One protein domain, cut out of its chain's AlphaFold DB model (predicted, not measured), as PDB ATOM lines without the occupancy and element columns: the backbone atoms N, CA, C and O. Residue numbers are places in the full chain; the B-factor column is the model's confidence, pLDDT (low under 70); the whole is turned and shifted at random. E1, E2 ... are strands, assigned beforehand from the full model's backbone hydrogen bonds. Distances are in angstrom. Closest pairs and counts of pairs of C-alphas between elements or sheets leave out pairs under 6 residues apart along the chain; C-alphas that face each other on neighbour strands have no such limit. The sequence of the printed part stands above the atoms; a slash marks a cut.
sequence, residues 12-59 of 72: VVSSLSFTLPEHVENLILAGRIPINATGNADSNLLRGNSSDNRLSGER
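Overview. This is residues 12 to 59 of the 72 residues of an uncharacterized protein of Pedobacter sp (UniProt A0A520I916). With little regular structure, the printed part is a small solenoid, wound in stacked turns: E1, E2 and E3 make one wall, and short pairings of residues 18 to 19, 37 to 38 and 55 to 56 line the opposite wall. The 48 printed residues have no named helix; the three named strands, 10 residues, form a parallel sheet, E1 E2 E3, all strand in class. It is compact, radius of gyration of the C-alphas 9.6 A, spanning 27 by 15 by 12 A.

Arrangement. Edge strand E1, residues 12 to 14, is parallel to inner strand E2, residues 26 to 29, at 15 degrees; N 12 and O 26 are within hydrogen-bond range, 2.8 A. E2 is parallel to edge strand E3, residues 45 to 47, at 6 degrees; N 27 and O 45 are 2.9 A apart. E1 and E3 are apart.

Along the chain. E1 begins at C-alpha 12 (123.636, 104.301, 99.731) and measures 6.3 A, E2 10.3 A; E3, 6.7 A, ends at C-alpha 47 (127.965, 94.899, 99.884).

Size, cuts and confidence. The farthest C-alphas, Arg 32 and Asp 42, are 27.1 A apart. Both links are long, 11 and 15 residues. The printed part has no cut, and no printed residue is under 70 in pLDDT.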
ATOM      1  N   VAL A  12     124.610 104.427  98.648       96.12
ATOM      2  CA  VAL A  12     123.636 104.301  99.731       96.12
ATOM      3  C   VAL A  12     124.198 103.400 100.825       96.12
ATOM      4  O   VAL A  12     124.653 102.284 100.577       96.12
ATOM      5  N   VAL A  13     124.117 103.867 102.070       96.94
ATOM      6  CA  VAL A  13     124.398 103.055 103.260       96.94
ATOM      7  C   VAL A  13     123.093 102.846 104.017       96.94
ATOM      8  O   VAL A  13     122.484 103.810 104.477       96.94
ATOM      9  N   SER A  14     122.665 101.593 104.164       96.69
ATOM     10  CA  SER A  14     121.392 101.245 104.801       96.69
ATOM     11  C   SER A  14     121.583 100.282 105.969       96.69
ATOM     12  O   SER A  14     122.339  99.318 105.891       96.69
ATOM     13  N   SER A  15     120.864 100.506 107.067       96.69
ATOM     14  CA  SER A  15     120.742  99.552 108.179       96.69
ATOM     15  C   SER A  15     119.513  98.640 108.058       96.69
ATOM     16  O   SER A  15     119.272  97.821 108.945       96.69
ATOM     17  N   LEU A  16     118.761  98.769 106.963       97.31
ATOM     18  CA  LEU A  16     117.564  98.003 106.620       97.31
ATOM     19  C   LEU A  16     117.705  97.390 105.221       97.31
ATOM     20  O   LEU A  16     118.577  97.792 104.448       97.31
ATOM     21  N   SER A  17     116.814  96.457 104.880       97.94
ATOM     22  CA  SER A  17     116.707  95.974 103.502       97.94
ATOM     23  C   SER A  17     116.437  97.138 102.551       97.94
ATOM     24  O   SER A  17     115.612  98.000 102.857       97.94
ATOM     25  N   PHE A  18     117.131  97.169 101.416       97.81
ATOM     26  CA  PHE A  18     117.091  98.309 100.507       97.81
ATOM     27  C   PHE A  18     117.177  97.878  99.043       97.81
ATOM     28  O   PHE A  18     117.875  96.920  98.707       97.81
ATOM     29  N   THR A  19     116.484  98.627  98.191       98.00
ATOM     30  CA  THR A  19     116.528  98.500  96.733       98.00
ATOM     31  C   THR A  19     117.031  99.815  96.162       98.00
ATOM     32  O   THR A  19     116.466 100.864  96.478       98.00
ATOM     33  N   LEU A  20     118.098  99.770  95.366       96.62
ATOM     34  CA  LEU A  20     118.628 100.962  94.717       96.62
ATOM     35  C   LEU A  20     117.588 101.533  93.739       96.62
ATOM     36  O   LEU A  20     117.014 100.776  92.953       96.62
ATOM     37  N   PRO A  21     117.315 102.850  93.774       94.00
ATOM     38  CA  PRO A  21     116.596 103.497  92.684       94.00
ATOM     39  C   PRO A  21     117.471 103.501  91.422       94.00
ATOM     40  O   PRO A  21     118.659 103.188  91.489       94.00
ATOM     41  N   GLU A  22     116.889 103.838  90.272       91.69
ATOM     42  CA  GLU A  22     117.645 103.978  89.018       91.69
ATOM     43  C   GLU A  22     118.810 104.964  89.179       91.69
ATOM     44  O   GLU A  22     118.699 105.935  89.929       91.69
ATOM     45  N   HIS A  23     119.909 104.686  88.472       90.38
ATOM     46  CA  HIS A  23     121.122 105.508  88.407       90.38
ATOM     47  C   HIS A  23     121.963 105.599  89.680       90.38
ATOM     48  O   HIS A  23     122.999 106.225  89.619       90.38
ATOM     49  N   VAL A  24     121.595 104.916  90.770       93.12
ATOM     50  CA  VAL A  24     122.497 104.749  91.921       93.12
ATOM     51  C   VAL A  24     123.329 103.482  91.745       93.12
ATOM     52  O   VAL A  24     122.782 102.397  91.528       93.12
ATOM     53  N   GLU A  25     124.647 103.571  91.907       94.69
ATOM     54  CA  GLU A  25     125.539 102.441  91.634       94.69
ATOM     55  C   GLU A  25     125.827 101.561  92.848       94.69
ATOM     56  O   GLU A  25     126.002 100.356  92.681       94.69
ATOM     57  N   ASN A  26     125.911 102.103  94.068       96.19
ATOM     58  CA  ASN A  26     126.431 101.340  95.207       96.19
ATOM     59  C   ASN A  26     125.459 101.254  96.384       96.19
ATOM     60  O   ASN A  26     124.888 102.249  96.831       96.19
ATOM     61  N   LEU A  27     125.369 100.064  96.979       97.56
ATOM     62  CA  LEU A  27     124.638  99.811  98.218       97.56
ATOM     63  C   LEU A  27     125.514  99.068  99.226       97.56
ATOM     64  O   LEU A  27     126.077  98.013  98.934       97.56
ATOM     65  N   ILE A  28     125.578  99.594 100.447       97.62
ATOM     66  CA  ILE A  28     126.264  98.994 101.590       97.62
ATOM     67  C   ILE A  28     125.258  98.749 102.718       97.62
ATOM     68  O   ILE A  28     124.652  99.689 103.237       97.62
ATOM     69  N   LEU A  29     125.139  97.500 103.167       97.81
ATOM     70  CA  LEU A  29     124.363  97.142 104.350       97.81
ATOM     71  C   LEU A  29     125.222  97.317 105.615       97.81
ATOM     72  O   LEU A  29     126.238  96.652 105.802       97.81
ATOM     73  N   ALA A  30     124.815  98.222 106.503       95.81
ATOM     74  CA  ALA A  30     125.484  98.523 107.775       95.81
ATOM     75  C   ALA A  30     124.772  97.915 109.000       95.81
ATOM     76  O   ALA A  30     125.244  98.048 110.131       95.81
ATOM     77  N   GLY A  31     123.624  97.261 108.792       92.00
ATOM     78  CA  GLY A  31     122.898  96.550 109.846       92.00
ATOM     79  C   GLY A  31     123.686  95.359 110.409       92.00
ATOM     80  O   GLY A  31     124.639  94.882 109.803       92.00
ATOM     81  N   ARG A  32     123.276  94.861 111.580       92.94
ATOM     82  CA  ARG A  32     123.826  93.640 112.219       92.94
ATOM     83  C   ARG A  32     122.809  92.496 112.274       92.94
ATOM     84  O   ARG A  32     122.910  91.619 113.122       92.94
ATOM     85  N   ILE A  33     121.784  92.587 111.437       94.75
ATOM     86  CA  ILE A  33     120.682  91.632 111.344       94.75
ATOM     87  C   ILE A  33     120.569  91.139 109.895       94.75
ATOM     88  O   ILE A  33     121.120  91.794 109.004       94.75
ATOM     89  N   PRO A  34     119.843  90.037 109.636       95.56
ATOM     90  CA  PRO A  34     119.566  89.571 108.280       95.56
ATOM     91  C   PRO A  34     118.722  90.593 107.503       95.56
ATOM     92  O   PRO A  34     117.531  90.760 107.769       95.56
ATOM     93  N   ILE A  35     119.349  91.307 106.568       97.50
ATOM     94  CA  ILE A  35     118.719  92.288 105.670       97.50
ATOM     95  C   ILE A  35     119.217  92.070 104.246       97.50
ATOM     96  O   ILE A  35     120.236  91.426 104.026       97.50
ATOM     97  N   ASN A  36     118.487  92.594 103.267       97.81
ATOM     98  CA  ASN A  36     118.725  92.282 101.860       97.81
ATOM     99  C   ASN A  36     119.085  93.531 101.057       97.81
ATOM    100  O   ASN A  36     118.570  94.617 101.325       97.81
ATOM    101  N   ALA A  37     119.919  93.358 100.040       97.81
ATOM    102  CA  ALA A  37     120.254  94.399  99.078       97.81
ATOM    103  C   ALA A  37     119.756  93.988  97.693       97.81
ATOM    104  O   ALA A  37     119.966  92.860  97.251       97.81
ATOM    105  N   THR A  38     119.076  94.905  97.019       98.44
ATOM    106  CA  THR A  38     118.649  94.756  95.625       98.44
ATOM    107  C   THR A  38     119.215  95.920  94.818       98.44
ATOM    108  O   THR A  38     119.109  97.071  95.244       98.44
ATOM    109  N   GLY A  39     119.847  95.613  93.695       97.75
ATOM    110  CA  GLY A  39     120.327  96.564  92.703       97.75
ATOM    111  C   GLY A  39     119.200  97.117  91.833       97.75
ATOM    112  O   GLY A  39     118.018  97.019  92.172       97.75
ATOM    113  N   ASN A  40     119.585  97.708  90.714       95.75
ATOM    114  CA  ASN A  40     118.725  98.241  89.667       95.75
ATOM    115  C   ASN A  40     119.148  97.637  88.311       95.75
ATOM    116  O   ASN A  40     119.666  96.531  88.259       95.75
ATOM    117  N   ALA A  41     118.832  98.287  87.189       95.88
ATOM    118  CA  ALA A  41     119.174  97.755  85.867       95.88
ATOM    119  C   ALA A  41     120.581  98.148  85.367       95.88
ATOM    120  O   ALA A  41     120.979  97.689  84.289       95.88
ATOM    121  N   ASP A  42     121.287  99.011  86.103       93.44
ATOM    122  CA  ASP A  42     122.634  99.495  85.799       93.44
ATOM    123  C   ASP A  42     123.697  98.569  86.427       93.44
ATOM    124  O   ASP A  42     123.391  97.518  86.968       93.44
ATOM    125  N   SER A  43     124.989  98.901  86.329       94.94
ATOM    126  CA  SER A  43     126.030  98.075  86.969       94.94
ATOM    127  C   SER A  43     126.173  98.437  88.444       94.94
ATOM    128  O   SER A  43     126.682  99.517  88.750       94.94
ATOM    129  N   ASN A  44     125.786  97.540  89.357       96.31
ATOM    130  CA  ASN A  44     125.795  97.844  90.786       96.31
ATOM    131  C   ASN A  44     126.974  97.237  91.557       96.31
ATOM    132  O   ASN A  44     127.489  96.161  91.243       96.31
ATOM    133  N   LEU A  45     127.363  97.902  92.647       97.50
ATOM    134  CA  LEU A  45     128.207  97.347  93.702       97.50
ATOM    135  C   LEU A  45     127.367  97.138  94.961       97.50
ATOM    136  O   LEU A  45     126.989  98.089  95.645       97.50
ATOM    137  N   LEU A  46     127.108  95.878  95.302       98.19
ATOM    138  CA  LEU A  46     126.320  95.507  96.475       98.19
ATOM    139  C   LEU A  46     127.226  94.877  97.529       98.19
ATOM    140  O   LEU A  46     127.885  93.867  97.274       98.19
ATOM    141  N   ARG A  47     127.243  95.447  98.734       97.94
ATOM    142  CA  ARG A  47     127.965  94.899  99.884       97.94
ATOM    143  C   ARG A  47     127.002  94.590 101.022       97.94
ATOM    144  O   ARG A  47     126.391  95.503 101.577       97.94
ATOM    145  N   GLY A  48     126.913  93.318 101.389       96.81
ATOM    146  CA  GLY A  48     126.202  92.864 102.576       96.81
ATOM    147  C   GLY A  48     126.954  93.160 103.879       96.81
ATOM    148  O   GLY A  48     127.964  93.871 103.918       96.81
ATOM    149  N   ASN A  49     126.414  92.640 104.973       95.88
ATOM    150  CA  ASN A  49     126.875  92.790 106.338       95.88
ATOM    151  C   ASN A  49     127.395  91.445 106.892       95.88
ATOM    152  O   ASN A  49     127.822  90.562 106.160       95.88
ATOM    153  N   SER A  50     127.477  91.314 108.218       95.94
ATOM    154  CA  SER A  50     127.994  90.091 108.865       95.94
ATOM    155  C   SER A  50     126.925  89.029 109.151       95.94
ATOM    156  O   SER A  50     127.246  87.974 109.685       95.94
ATOM    157  N   SER A  51     125.659  89.310 108.848       95.94
ATOM    158  CA  SER A  51     124.526  88.383 108.948       95.94
ATOM    159  C   SER A  51     124.177  87.814 107.578       95.94
ATOM    160  O   SER A  51     124.631  88.334 106.568       95.94
ATOM    161  N   ASP A  52     123.319  86.796 107.545       97.00
ATOM    162  CA  ASP A  52     122.832  86.206 106.297       97.00
ATOM    163  C   ASP A  52     122.064  87.254 105.477       97.00
ATOM    164  O   ASP A  52     121.046  87.794 105.929       97.00
ATOM    165  N   ASN A  53     122.555  87.590 104.288       96.06
ATOM    166  CA  ASN A  53     121.904  88.538 103.392       96.06
ATOM    167  C   ASN A  53     121.511  87.870 102.081       96.06
ATOM    168  O   ASN A  53     122.168  86.951 101.593       96.06
ATOM    169  N   ARG A  54     120.445  88.384 101.468       97.56
ATOM    170  CA  ARG A  54     120.181  88.150 100.052       97.56
ATOM    171  C   ARG A  54     120.678  89.338  99.239       97.56
ATOM    172  O   ARG A  54     120.246  90.465  99.504       97.56
ATOM    173  N   LEU A  55     121.535  89.085  98.254       97.44
ATOM    174  CA  LEU A  55     122.013  90.087  97.302       97.44
ATOM    175  C   LEU A  55     121.425  89.792  95.917       97.44
ATOM    176  O   LEU A  55     121.651  88.728  95.353       97.44
ATOM    177  N   SER A  56     120.670  90.736  95.361       97.75
ATOM    178  CA  SER A  56     120.168  90.653  93.984       97.75
ATOM    179  C   SER A  56     120.737  91.807  93.175       97.75
ATOM    180  O   SER A  56     120.383  92.945  93.451       97.75
ATOM    181  N   GLY A  57     121.603  91.531  92.201       95.62
ATOM    182  CA  GLY A  57     122.104  92.542  91.257       95.62
ATOM    183  C   GLY A  57     121.073  92.977  90.211       95.62
ATOM    184  O   GLY A  57     121.217  94.028  89.619       95.62
ATOM    185  N   GLU A  58     119.991  92.209  90.040       95.75
ATOM    186  CA  GLU A  58     119.020  92.373  88.949       95.75
ATOM    187  C   GLU A  58     119.654  92.242  87.549       95.75
ATOM    188  O   GLU A  58     119.960  91.121  87.129       95.75
ATOM    189  N   ARG A  59     119.787  93.332  86.784       94.56
ATOM    190  CA  ARG A  59     120.445  93.337  85.463       94.56
ATOM    191  C   ARG A  59     121.701  94.187  85.558       94.56
ATOM    192  O   ARG A  59     121.741  95.099  86.354       94.56
TER     193      ARG A  59